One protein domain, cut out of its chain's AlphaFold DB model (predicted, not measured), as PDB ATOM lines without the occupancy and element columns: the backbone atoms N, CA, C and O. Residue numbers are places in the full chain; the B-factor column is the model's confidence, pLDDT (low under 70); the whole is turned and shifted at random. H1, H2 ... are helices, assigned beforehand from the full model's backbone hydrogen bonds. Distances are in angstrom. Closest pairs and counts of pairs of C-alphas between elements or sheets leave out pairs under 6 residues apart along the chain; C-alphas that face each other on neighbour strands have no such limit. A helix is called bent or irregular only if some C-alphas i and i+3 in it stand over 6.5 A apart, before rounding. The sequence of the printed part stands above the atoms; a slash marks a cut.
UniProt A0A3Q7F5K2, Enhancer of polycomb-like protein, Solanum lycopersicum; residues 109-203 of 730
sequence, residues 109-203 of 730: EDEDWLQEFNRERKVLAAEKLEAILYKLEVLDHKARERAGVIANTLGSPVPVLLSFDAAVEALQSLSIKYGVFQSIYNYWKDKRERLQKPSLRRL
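Overview. This is residues 109 to 203 of the 730 residues of the protein "Enhancer of polycomb-like protein" of Solanum lycopersicum (UniProt A0A3Q7F5K2). Two long helices, H2 and H4, cross steeply, and the shorter H1 and H3 are placed on opposite sides of that crossing, with few close contacts between the helices. A wide loop without a named element, residues 147 to 163, makes one end of the longest axis. The printed part has 95 residues with four named helices, in the order H1, H2, H3, H4, and no named strand; its class is all helix. It is compact, with a radius of gyration of the C-alphas of 13.9 A, and elongated, spanning 44 by 26 by 19 A.

Along the chain. Find C-alpha 109 at (38.383, 27.161, 1.531); there H1 begins, residues 109 to 119. Next look for H2, residues 126 to 146, 30.4 A long, starting at C-alpha 126 at (48.518, 20.042, -0.475). Past the loop comes H3, residues 164 to 174, irregular, with C-alphas 170 and 173 7.6 A apart. H4, residues 178 to 195, runs 25.4 A to C-alpha 195 at (29.065, 22.501, 8.206).

Arrangement. Look at Leu 114 and Ala 126: their C-alphas, 7.4 A apart, are the closest of H1 and H2, which are close but not clearly touching. H1 and H4 are near each other; H1 and H3 are apart. H2 and H4 only just touch, with 3 pairs of C-alphas within 8 A, through residues 129 to 133 and 184 to 188 alone; the closest C-alphas, of Leu 133 and Trp 188, are 7.0 A apart, and the helices run the same way at a steep tilt of 62 degrees. H3 is close to but not clearly touching H2, Leu 136 to Ala 167 being the closest C-alphas at 6.9 A, and likewise H4, Phe 164 to Tyr 185 at 7.4 A. In H1 and H2 every O i to N i+4 pair is within hydrogen-bond range, in H3 5 of 7 and in H4 13 of 14.

Size, cuts and confidence. Go to Arg 121 and Thr 153 for the two C-alphas farthest apart, 43.8 A. The printed part has no cut; the link from H2 to H3 is long, that from H3 to H4 tight. Mean pLDDT of the printed part is 75.6, and among the residues under 70 are 148 to 159 and 198 to 203.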
ATOM      1  N   GLU A 109      38.118  26.737   0.154       81.25
ATOM      2  CA  GLU A 109      38.383  27.161   1.531       81.25
ATOM      3  C   GLU A 109      39.586  26.406   2.123       81.25
ATOM      4  O   GLU A 109      40.331  26.983   2.914       81.25
ATOM      5  N   ASP A 110      39.800  25.142   1.734       83.31
ATOM      6  CA  ASP A 110      41.017  24.391   2.071       83.31
ATOM      7  C   ASP A 110      42.251  24.970   1.354       83.31
ATOM      8  O   ASP A 110      43.312  25.114   1.966       83.31
ATOM      9  N   GLU A 111      42.133  25.314   0.064       80.62
ATOM     10  CA  GLU A 111      43.236  25.898  -0.716       80.62
ATOM     11  C   GLU A 111      43.597  27.319  -0.250       80.62
ATOM     12  O   GLU A 111      44.786  27.634  -0.148       80.62
ATOM     13  N   ASP A 112      42.611  28.162   0.074       83.19
ATOM     14  CA  ASP A 112      42.831  29.510   0.617       83.19
ATOM     15  C   ASP A 112      43.482  29.443   2.014       83.19
ATOM     16  O   ASP A 112      44.468  30.141   2.279       83.19
ATOM     17  N   TRP A 113      43.007  28.545   2.890       86.69
ATOM     18  CA  TRP A 113      43.614  28.316   4.208       86.69
ATOM     19  C   TRP A 113      45.059  27.820   4.097       86.69
ATOM     20  O   TRP A 113      45.950  28.327   4.782       86.69
ATOM     21  N   LEU A 114      45.322  26.867   3.195       84.06
ATOM     22  CA  LEU A 114      46.663  26.335   2.958       84.06
ATOM     23  C   LEU A 114      47.628  27.405   2.424       84.06
ATOM     24  O   LEU A 114      48.813  27.389   2.768       84.06
ATOM     25  N   GLN A 115      47.151  28.335   1.592       81.00
ATOM     26  CA  GLN A 115      47.955  29.451   1.090       81.00
ATOM     27  C   GLN A 115      48.339  30.436   2.198       81.00
ATOM     28  O   GLN A 115      49.496  30.859   2.248       81.00
ATOM     29  N   GLU A 116      47.415  30.781   3.097       83.44
ATOM     30  CA  GLU A 116      47.711  31.657   4.238       83.44
ATOM     31  C   GLU A 116      48.654  30.968   5.237       83.44
ATOM     32  O   GLU A 116      49.692  31.513   5.605       83.44
ATOM     33  N   PHE A 117      48.378  29.707   5.582       82.06
ATOM     34  CA  PHE A 117      49.198  28.917   6.503       82.06
ATOM     35  C   PHE A 117      50.650  28.733   6.017       82.06
ATOM     36  O   PHE A 117      51.601  28.821   6.800       82.06
ATOM     37  N   ASN A 118      50.843  28.527   4.709       83.06
ATOM     38  CA  ASN A 118      52.175  28.457   4.102       83.06
ATOM     39  C   ASN A 118      52.898  29.818   4.096       83.06
ATOM     40  O   ASN A 118      54.130  29.851   4.196       83.06
ATOM     41  N   ARG A 119      52.162  30.937   4.024       77.44
ATOM     42  CA  ARG A 119      52.716  32.304   4.071       77.44
ATOM     43  C   ARG A 119      53.404  32.596   5.409       77.44
ATOM     44  O   ARG A 119      54.447  33.245   5.433       77.44
ATOM     45  N   GLU A 120      52.903  32.017   6.500       70.94
ATOM     46  CA  GLU A 120      53.454  32.119   7.862       70.94
ATOM     47  C   GLU A 120      54.674  31.199   8.137       70.94
ATOM     48  O   GLU A 120      54.972  30.857   9.283       70.94
ATOM     49  N   ARG A 121      55.416  30.788   7.096       58.28
ATOM     50  CA  ARG A 121      56.611  29.909   7.165       58.28
ATOM     51  C   ARG A 121      56.373  28.479   7.691       58.28
ATOM     52  O   ARG A 121      57.316  27.827   8.149       58.28
ATOM     53  N   LYS A 122      55.159  27.931   7.575       62.16
ATOM     54  CA  LYS A 122      54.867  26.516   7.885       62.16
ATOM     55  C   LYS A 122      54.617  25.714   6.604       62.16
ATOM     56  O   LYS A 122      53.475  25.538   6.206       62.16
ATOM     57  N   VAL A 123      55.686  25.208   5.982       68.44
ATOM     58  CA  VAL A 123      55.603  24.461   4.709       68.44
ATOM     59  C   VAL A 123      54.776  23.176   4.862       68.44
ATOM     60  O   VAL A 123      55.237  22.189   5.441       68.44
ATOM     61  N   LEU A 124      53.572  23.184   4.293       79.19
ATOM     62  CA  LEU A 124      52.653  22.060   4.179       79.19
ATOM     63  C   LEU A 124      52.300  21.847   2.699       79.19
ATOM     64  O   LEU A 124      51.829  22.755   2.015       79.19
ATOM     65  N   ALA A 125      52.531  20.633   2.200       81.00
ATOM     66  CA  ALA A 125      52.129  20.238   0.853       81.00
ATOM     67  C   ALA A 125      50.625  19.923   0.809       81.00
ATOM     68  O   ALA A 125      50.102  19.311   1.742       81.00
ATOM     69  N   ALA A 126      49.954  20.276  -0.293       78.62
ATOM     70  CA  ALA A 126      48.518  20.042  -0.475       78.62
ATOM     71  C   ALA A 126      48.136  18.561  -0.300       78.62
ATOM     72  O   ALA A 126      47.226  18.255   0.457       78.62
ATOM     73  N   GLU A 127      48.909  17.644  -0.887       78.44
ATOM     74  CA  GLU A 127      48.727  16.187  -0.764       78.44
ATOM     75  C   GLU A 127      48.784  15.704   0.697       78.44
ATOM     76  O   GLU A 127      48.044  14.809   1.105       78.44
ATOM     77  N   LYS A 128      49.643  16.323   1.523       80.31
ATOM     78  CA  LYS A 128      49.726  16.005   2.955       80.31
ATOM     79  C   LYS A 128      48.505  16.526   3.706       80.31
ATOM     80  O   LYS A 128      47.988  15.797   4.546       80.31
ATOM     81  N   LEU A 129      48.032  17.739   3.403       83.12
ATOM     82  CA  LEU A 129      46.784  18.260   3.972       83.12
ATOM     83  C   LEU A 129      45.600  17.346   3.612       83.12
ATOM     84  O   LEU A 129      44.872  16.915   4.501       83.12
ATOM     85  N   GLU A 130      45.472  16.984   2.336       80.62
ATOM     86  CA  GLU A 130      44.431  16.101   1.794       80.62
ATOM     87  C   GLU A 130      44.399  14.741   2.515       80.62
ATOM     88  O   GLU A 130      43.361  14.319   3.031       80.62
ATOM     89  N   ALA A 131      45.561  14.091   2.656       80.06
ATOM     90  CA  ALA A 131      45.691  12.818   3.363       80.06
ATOM     91  C   ALA A 131      45.366  12.914   4.868       80.06
ATOM     92  O   ALA A 131      44.837  11.958   5.444       80.06
ATOM     93  N   ILE A 132      45.662  14.046   5.520       83.00
ATOM     94  CA  ILE A 132      45.328  14.276   6.936       83.00
ATOM     95  C   ILE A 132      43.819  14.495   7.096       83.00
ATOM     96  O   ILE A 132      43.200  13.808   7.908       83.00
ATOM     97  N   LEU A 133      43.214  15.387   6.301       84.50
ATOM     98  CA  LEU A 133      41.775  15.677   6.343       84.50
ATOM     99  C   LEU A 133      40.938  14.423   6.039       84.50
ATOM    100  O   LEU A 133      39.979  14.133   6.757       84.50
ATOM    101  N   TYR A 134      41.360  13.617   5.056       82.31
ATOM    102  CA  TYR A 134      40.767  12.309   4.770       82.31
ATOM    103  C   TYR A 134      40.770  11.384   5.995       82.31
ATOM    104  O   TYR A 134      39.733  10.823   6.360       82.31
ATOM    105  N   LYS A 135      41.925  11.224   6.658       82.75
ATOM    106  CA  LYS A 135      42.030  10.331   7.820       82.75
ATOM    107  C   LYS A 135      41.264  10.864   9.034       82.75
ATOM    108  O   LYS A 135      40.623  10.058   9.704       82.75
ATOM    109  N   LEU A 136      41.268  12.175   9.296       85.56
ATOM    110  CA  LEU A 136      40.471  12.792  10.368       85.56
ATOM    111  C   LEU A 136      38.971  12.514  10.183       85.56
ATOM    112  O   LEU A 136      38.309  12.060  11.114       85.56
ATOM    113  N   GLU A 137      38.446  12.678   8.965       83.31
ATOM    114  CA  GLU A 137      37.039  12.392   8.661       83.31
ATOM    115  C   GLU A 137      36.679  10.905   8.865       83.31
ATOM    116  O   GLU A 137      35.616  10.580   9.404       83.31
ATOM    117  N   VAL A 138      37.571   9.986   8.473       81.44
ATOM    118  CA  VAL A 138      37.392   8.537   8.680       81.44
ATOM    119  C   VAL A 138      37.475   8.154  10.164       81.44
ATOM    120  O   VAL A 138      36.731   7.278  10.610       81.44
ATOM    121  N   LEU A 139      38.347   8.796  10.944       82.62
ATOM    122  CA  LEU A 139      38.468   8.566  12.387       82.62
ATOM    123  C   LEU A 139      37.240   9.079  13.149       82.62
ATOM    124  O   LEU A 139      36.720   8.362  14.003       82.62
ATOM    125  N   ASP A 140      36.725  10.256  12.793       82.12
ATOM    126  CA  ASP A 140      35.482  10.799  13.351       82.12
ATOM    127  C   ASP A 140      34.257   9.942  12.984       82.12
ATOM    128  O   ASP A 140      33.388   9.716  13.825       82.12
ATOM    129  N   HIS A 141      34.210   9.369  11.774       78.38
ATOM    130  CA  HIS A 141      33.192   8.370  11.427       78.38
ATOM    131  C   HIS A 141      33.263   7.143  12.345       78.38
ATOM    132  O   HIS A 141      32.261   6.768  12.948       78.38
ATOM    133  N   LYS A 142      34.457   6.566  12.525       79.25
ATOM    134  CA  LYS A 142      34.679   5.427  13.433       79.25
ATOM    135  C   LYS A 142      34.412   5.769  14.904       79.25
ATOM    136  O   LYS A 142      34.147   4.869  15.701       79.25
ATOM    137  N   ALA A 143      34.533   7.034  15.309       79.06
ATOM    138  CA  ALA A 143      34.137   7.502  16.638       79.06
ATOM    139  C   ALA A 143      32.605   7.549  16.770       79.06
ATOM    140  O   ALA A 143      32.063   6.974  17.713       79.06
ATOM    141  N   ARG A 144      31.902   8.124  15.782       74.88
ATOM    142  CA  ARG A 144      30.428   8.140  15.708       74.88
ATOM    143  C   ARG A 144      29.807   6.744  15.654       74.88
ATOM    144  O   ARG A 144      28.812   6.511  16.335       74.88
ATOM    145  N   GLU A 145      30.419   5.806  14.929       72.25
ATOM    146  CA  GLU A 145      29.998   4.398  14.914       72.25
ATOM    147  C   GLU A 145      30.093   3.752  16.301       72.25
ATOM    148  O   GLU A 145      29.129   3.151  16.767       72.25
ATOM    149  N   ARG A 146      31.228   3.921  16.997       75.00
ATOM    150  CA  ARG A 146      31.431   3.382  18.356       75.00
ATOM    151  C   ARG A 146      30.511   4.019  19.401       75.00
ATOM    152  O   ARG A 146      30.140   3.347  20.354       75.00
ATOM    153  N   ALA A 147      30.127   5.280  19.211       71.12
ATOM    154  CA  ALA A 147      29.179   5.987  20.070       71.12
ATOM    155  C   ALA A 147      27.697   5.658  19.774       71.12
ATOM    156  O   ALA A 147      26.814   6.212  20.422       71.12
ATOM    157  N   GLY A 148      27.398   4.807  18.781       61.31
ATOM    158  CA  GLY A 148      26.025   4.461  18.391       61.31
ATOM    159  C   GLY A 148      25.269   5.560  17.629       61.31
ATOM    160  O   GLY A 148      24.097   5.386  17.299       61.31
ATOM    161  N   VAL A 149      25.923   6.673  17.278       62.72
ATOM    162  CA  VAL A 149      25.318   7.854  16.625       62.72
ATOM    163  C   VAL A 149      25.278   7.681  15.094       62.72
ATOM    164  O   VAL A 149      25.623   8.575  14.326       62.72
ATOM    165  N   ILE A 150      24.897   6.485  14.634       57.72
ATOM    166  CA  ILE A 150      24.808   6.131  13.202       57.72
ATOM    167  C   ILE A 150      23.436   6.541  12.619       57.72
ATOM    168  O   ILE A 150      23.299   6.780  11.420       57.72
ATOM    169  N   ALA A 151      22.414   6.662  13.471       46.62
ATOM    170  CA  ALA A 151      21.045   6.981  13.075       46.62
ATOM    171  C   ALA A 151      20.822   8.492  12.855       46.62
ATOM    172  O   ALA A 151      20.276   9.189  13.711       46.62
ATOM    173  N   ASN A 152      21.186   8.997  11.673       46.25
ATOM    174  CA  ASN A 152      20.770  10.335  11.247       46.25
ATOM    175  C   ASN A 152      19.295  10.345  10.820       46.25
ATOM    176  O   ASN A 152      18.946   9.962   9.701       46.25
ATOM    177  N   THR A 153      18.434  10.865  11.693       41.97
ATOM    178  CA  THR A 153      17.133  11.410  11.291       41.97
ATOM    179  C   THR A 153      17.320  12.558  10.296       41.97
ATOM    180  O   THR A 153      18.318  13.281  10.312       41.97
ATOM    181  N   LEU A 154      16.356  12.725   9.389       43.91
ATOM    182  CA  LEU A 154      16.438  13.697   8.300       43.91
ATOM    183  C   LEU A 154      16.516  15.141   8.848       43.91
ATOM    184  O   LEU A 154      15.497  15.729   9.199       43.91
ATOM    185  N   GLY A 155      17.721  15.719   8.899       51.00
ATOM    186  CA  GLY A 155      17.948  17.124   9.262       51.00
ATOM    187  C   GLY A 155      18.517  17.407  10.659       51.00
ATOM    188  O   GLY A 155      18.604  18.580  11.015       51.00
ATOM    189  N   SER A 156      18.929  16.402  11.440       55.34
ATOM    190  CA  SER A 156      19.660  16.640  12.696       55.34
ATOM    191  C   SER A 156      21.133  17.041  12.452       55.34
ATOM    192  O   SER A 156      21.748  16.572  11.487       55.34
ATOM    193  N   PRO A 157      21.719  17.922  13.289       58.50
ATOM    194  CA  PRO A 157      23.127  18.302  13.183       58.50
ATOM    195  C   PRO A 157      24.039  17.143  13.606       58.50
ATOM    196  O   PRO A 157      23.811  16.526  14.647       58.50
ATOM    197  N   VAL A 158      25.088  16.856  12.829       64.75
ATOM    198  CA  VAL A 158      26.048  15.787  13.156       64.75
ATOM    199  C   VAL A 158      27.134  16.331  14.095       64.75
ATOM    200  O   VAL A 158      27.889  17.206  13.666       64.75
ATOM    201  N   PRO A 159      27.259  15.833  15.342       69.50
ATOM    202  CA  PRO A 159      28.305  16.272  16.263       69.50
ATOM    203  C   PRO A 159      29.679  15.715  15.864       69.50
ATOM    204  O   PRO A 159      29.788  14.599  15.349       69.50
ATOM    205  N   VAL A 160      30.733  16.481  16.150       77.25
ATOM    206  CA  VAL A 160      32.126  16.014  16.080       77.25
ATOM    207  C   VAL A 160      32.438  15.257  17.369       77.25
ATOM    208  O   VAL A 160      32.252  15.805  18.453       77.25
ATOM    209  N   LEU A 161      32.884  14.003  17.259       78.94
ATOM    210  CA  LEU A 161      33.174  13.139  18.418       78.94
ATOM    211  C   LEU A 161      34.644  12.708  18.504       78.94
ATOM    212  O   LEU A 161      35.040  12.059  19.472       78.94
ATOM    213  N   LEU A 162      35.461  13.049  17.506       83.44
ATOM    214  CA  LEU A 162      36.905  12.859  17.582       83.44
ATOM    215  C   LEU A 162      37.515  13.804  18.635       83.44
ATOM    216  O   LEU A 162      37.211  14.997  18.655       83.44
ATOM    217  N   SER A 163      38.381  13.271  19.503       85.12
ATOM    218  CA  SER A 163      39.220  14.061  20.409       85.12
ATOM    219  C   SER A 163      40.603  14.296  19.801       85.12
ATOM    220  O   SER A 163      41.078  13.508  18.978       85.12
ATOM    221  N   PHE A 164      41.267  15.377  20.223       83.88
ATOM    222  CA  PHE A 164      42.586  15.738  19.703       83.88
ATOM    223  C   PHE A 164      43.629  14.650  19.991       83.88
ATOM    224  O   PHE A 164      44.336  14.233  19.079       83.88
ATOM    225  N   ASP A 165      43.664  14.124  21.216       83.00
ATOM    226  CA  ASP A 165      44.655  13.121  21.625       83.00
ATOM    227  C   ASP A 165      44.506  11.811  20.834       83.00
ATOM    228  O   ASP A 165      45.493  11.272  20.334       83.00
ATOM    229  N   ALA A 166      43.267  11.357  20.604       82.44
ATOM    230  CA  ALA A 166      42.985  10.182  19.776       82.44
ATOM    231  C   ALA A 166      43.324  10.411  18.289       82.44
ATOM    232  O   ALA A 166      43.700   9.476  17.579       82.44
ATOM    233  N   ALA A 167      43.202  11.651  17.801       83.56
ATOM    234  CA  ALA A 167      43.622  12.019  16.452       83.56
ATOM    235  C   ALA A 167      45.153  12.059  16.317       83.56
ATOM    236  O   ALA A 167      45.673  11.605  15.299       83.56
ATOM    237  N   VAL A 168      45.870  12.553  17.335       84.06
ATOM    238  CA  VAL A 168      47.340  12.517  17.396       84.06
ATOM    239  C   VAL A 168      47.830  11.072  17.410       84.06
ATOM    240  O   VAL A 168      48.648  10.718  16.565       84.06
ATOM    241  N   GLU A 169      47.307  10.230  18.307       82.44
ATOM    242  CA  GLU A 169      47.668   8.811  18.440       82.44
ATOM    243  C   GLU A 169      47.503   8.047  17.116       82.44
ATOM    244  O   GLU A 169      48.442   7.416  16.628       82.44
ATOM    245  N   ALA A 170      46.347   8.183  16.461       77.25
ATOM    246  CA  ALA A 170      46.066   7.504  15.197       77.25
ATOM    247  C   ALA A 170      46.886   8.022  13.994       77.25
ATOM    248  O   ALA A 170      46.917   7.367  12.946       77.25
ATOM    249  N   LEU A 171      47.532   9.193  14.105       78.50
ATOM    250  CA  LEU A 171      48.245   9.864  13.008       78.50
ATOM    251  C   LEU A 171      49.748  10.064  13.256       78.50
ATOM    252  O   LEU A 171      50.425  10.656  12.411       78.50
ATOM    253  N   GLN A 172      50.304   9.469  14.320       75.00
ATOM    254  CA  GLN A 172      51.753   9.427  14.581       75.00
ATOM    255  C   GLN A 172      52.561   8.897  13.378       75.00
ATOM    256  O   GLN A 172      53.668   9.365  13.114       75.00
ATOM    257  N   SER A 173      51.977   7.987  12.585       71.62
ATOM    258  CA  SER A 173      52.599   7.393  11.388       71.62
ATOM    259  C   SER A 173      52.925   8.376  10.254       71.62
ATOM    260  O   SER A 173      53.645   8.008   9.331       71.62
ATOM    261  N   LEU A 174      52.419   9.616  10.292       69.62
ATOM    262  CA  LEU A 174      52.630  10.619   9.237       69.62
ATOM    263  C   LEU A 174      53.819  11.573   9.474       69.62
ATOM    264  O   LEU A 174      54.050  12.443   8.636       69.62
ATOM    265  N   SER A 175      54.548  11.435  10.591       69.00
ATOM    266  CA  SER A 175      55.762  12.213  10.933       69.00
ATOM    267  C   SER A 175      55.625  13.750  10.826       69.00
ATOM    268  O   SER A 175      56.522  14.464  10.372       69.00
ATOM    269  N   ILE A 176      54.488  14.289  11.284       74.69
ATOM    270  CA  ILE A 176      54.161  15.727  11.244       74.69
ATOM    271  C   ILE A 176      54.597  16.425  12.544       74.69
ATOM    272  O   ILE A 176      54.439  15.889  13.639       74.69
ATOM    273  N   LYS A 177      55.083  17.672  12.452       79.88
ATOM    274  CA  LYS A 177      55.333  18.522  13.631       79.88
ATOM    275  C   LYS A 177      54.020  18.805  14.374       79.88
ATOM    276  O   LYS A 177      53.088  19.336  13.774       79.88
ATOM    277  N   TYR A 178      53.981  18.557  15.683       81.31
ATOM    278  CA  TYR A 178      52.791  18.727  16.532       81.31
ATOM    279  C   TYR A 178      52.059  20.069  16.325       81.31
ATOM    280  O   TYR A 178      50.864  20.084  16.053       81.31
ATOM    281  N   GLY A 179      52.781  21.198  16.329       78.62
ATOM    282  CA  GLY A 179      52.194  22.532  16.117       78.62
ATOM    283  C   GLY A 179      51.683  22.824  14.695       78.62
ATOM    284  O   GLY A 179      51.017  23.833  14.490       78.62
ATOM    285  N   VAL A 180      51.981  21.970  13.707       81.00
ATOM    286  CA  VAL A 180      51.338  21.998  12.378       81.00
ATOM    287  C   VAL A 180      50.067  21.154  12.408       81.00
ATOM    288  O   VAL A 180      49.016  21.614  11.973       81.00
ATOM    289  N   PHE A 181      50.143  19.953  12.989       84.44
ATOM    290  CA  PHE A 181      48.988  19.072  13.153       84.44
ATOM    291  C   PHE A 181      47.864  19.728  13.972       84.44
ATOM    292  O   PHE A 181      46.706  19.663  13.577       84.44
ATOM    293  N   GLN A 182      48.204  20.438  15.052       84.69
ATOM    294  CA  GLN A 182      47.246  21.169  15.884       84.69
ATOM    295  C   GLN A 182      46.490  22.256  15.101       84.69
ATOM    296  O   GLN A 182      45.280  22.392  15.258       84.69
ATOM    297  N   SER A 183      47.167  22.987  14.207       84.81
ATOM    298  CA  SER A 183      46.505  23.967  13.335       84.81
ATOM    299  C   SER A 183      45.564  23.307  12.321       84.81
ATOM    300  O   SER A 183      44.453  23.797  12.138       84.81
ATOM    301  N   ILE A 184      45.967  22.184  11.711       86.44
ATOM    302  CA  ILE A 184      45.120  21.423  10.772       86.44
ATOM    303  C   ILE A 184      43.892  20.844  11.491       86.44
ATOM    304  O   ILE A 184      42.784  20.911  10.967       86.44
ATOM    305  N   TYR A 185      44.076  20.298  12.696       87.12
ATOM    306  CA  TYR A 185      42.990  19.732  13.492       87.12
ATOM    307  C   TYR A 185      41.961  20.791  13.891       87.12
ATOM    308  O   TYR A 185      40.765  20.556  13.734       87.12
ATOM    309  N   ASN A 186      42.410  21.958  14.367       87.31
ATOM    310  CA  ASN A 186      41.511  23.054  14.728       87.31
ATOM    311  C   ASN A 186      40.738  23.554  13.500       87.31
ATOM    312  O   ASN A 186      39.516  23.636  13.554       87.31
ATOM    313  N   TYR A 187      41.419  23.770  12.367       88.38
ATOM    314  CA  TYR A 187      40.767  24.134  11.105       88.38
ATOM    315  C   TYR A 187      39.700  23.112  10.679       88.38
ATOM    316  O   TYR A 187      38.559  23.480  10.395       88.38
ATOM    317  N   TRP A 188      40.040  21.816  10.687       88.00
ATOM    318  CA  TRP A 188      39.092  20.745  10.380       88.00
ATOM    319  C   TRP A 188      37.909  20.752  11.354       88.00
ATOM    320  O   TRP A 188      36.764  20.689  10.910       88.00
ATOM    321  N   LYS A 189      38.156  20.877  12.663       85.62
ATOM    322  CA  LYS A 189      37.110  20.898  13.691       85.62
ATOM    323  C   LYS A 189      36.149  22.078  13.497       85.62
ATOM    324  O   LYS A 189      34.942  21.859  13.444       85.62
ATOM    325  N   ASP A 190      36.661  23.289  13.301       85.19
ATOM    326  CA  ASP A 190      35.843  24.491  13.097       85.19
ATOM    327  C   ASP A 190      35.021  24.387  11.796       85.19
ATOM    328  O   ASP A 190      33.817  24.672  11.769       85.19
ATOM    329  N   LYS A 191      35.635  23.885  10.711       83.31
ATOM    330  CA  LYS A 191      34.957  23.596   9.435       83.31
ATOM    331  C   LYS A 191      33.840  22.560   9.612       83.31
ATOM    332  O   LYS A 191      32.757  22.712   9.043       83.31
ATOM    333  N   ARG A 192      34.059  21.532  10.437       80.62
ATOM    334  CA  ARG A 192      33.078  20.483  10.758       80.62
ATOM    335  C   ARG A 192      31.906  20.995  11.587       80.62
ATOM    336  O   ARG A 192      30.763  20.726  11.221       80.62
ATOM    337  N   GLU A 193      32.173  21.741  12.656       79.94
ATOM    338  CA  GLU A 193      31.141  22.318  13.527       79.94
ATOM    339  C   GLU A 193      30.264  23.327  12.769       79.94
ATOM    340  O   GLU A 193      29.045  23.339  12.948       79.94
ATOM    341  N   ARG A 194      30.849  24.095  11.838       78.06
ATOM    342  CA  ARG A 194      30.122  25.012  10.946       78.06
ATOM    343  C   ARG A 194      29.276  24.302   9.882       78.06
ATOM    344  O   ARG A 194      28.178  24.764   9.574       78.06
ATOM    345  N   LEU A 195      29.771  23.216   9.283       73.50
ATOM    346  CA  LEU A 195      29.065  22.501   8.206       73.50
ATOM    347  C   LEU A 195      28.024  21.491   8.716       73.50
ATOM    348  O   LEU A 195      27.085  21.175   7.979       73.50
ATOM    349  N   GLN A 196      28.204  20.967   9.935       69.56
ATOM    350  CA  GLN A 196      27.357  19.959  10.601       69.56
ATOM    351  C   GLN A 196      27.089  18.693   9.761       69.56
ATOM    352  O   GLN A 196      26.083  18.003   9.952       69.56
ATOM    353  N   LYS A 197      27.965  18.399   8.788       70.94
ATOM    354  CA  LYS A 197      27.792  17.358   7.764       70.94
ATOM    355  C   LYS A 197      29.122  16.686   7.402       70.94
ATOM    356  O   LYS A 197      30.143  17.379   7.352       70.94
ATOM    357  N   PRO A 198      29.106  15.378   7.071       68.69
ATOM    358  CA  PRO A 198      30.226  14.669   6.458       68.69
ATOM    359  C   PRO A 198      30.842  15.414   5.272       68.69
ATOM    360  O   PRO A 198      30.112  15.860   4.388       68.69
ATOM    361  N   SER A 199      32.168  15.538   5.232       66.62
ATOM    362  CA  SER A 199      32.883  16.146   4.095       66.62
ATOM    363  C   SER A 199      33.023  15.153   2.931       66.62
ATOM    364  O   SER A 199      32.769  15.496   1.777       66.62
ATOM    365  N   LEU A 200      33.315  13.887   3.243       68.12
ATOM    366  CA  LEU A 200      33.430  12.802   2.267       68.12
ATOM    367  C   LEU A 200      32.081  12.423   1.648       68.12
ATOM    368  O   LEU A 200      31.127  12.093   2.353       68.12
ATOM    369  N   ARG A 201      32.023  12.380   0.310       60.41
ATOM    370  CA  ARG A 201      30.788  12.106  -0.448       60.41
ATOM    371  C   ARG A 201      30.190  10.731  -0.155       60.41
ATOM    372  O   ARG A 201      28.974  10.636  -0.067       60.41
ATOM    373  N   ARG A 202      31.013   9.699   0.067       59.06
ATOM    374  CA  ARG A 202      30.556   8.362   0.507       59.06
ATOM    375  C   ARG A 202      29.944   8.321   1.915       59.06
ATOM    376  O   ARG A 202      29.275   7.350   2.245       59.06
ATOM    377  N   LEU A 203      30.220   9.327   2.749       58.62
ATOM    378  CA  LEU A 203      29.672   9.466   4.105       58.62
ATOM    379  C   LEU A 203      28.497  10.454   4.147       58.62
ATOM    380  O   LEU A 203      27.724  10.461   5.103       58.62
TER     381      LEU A 203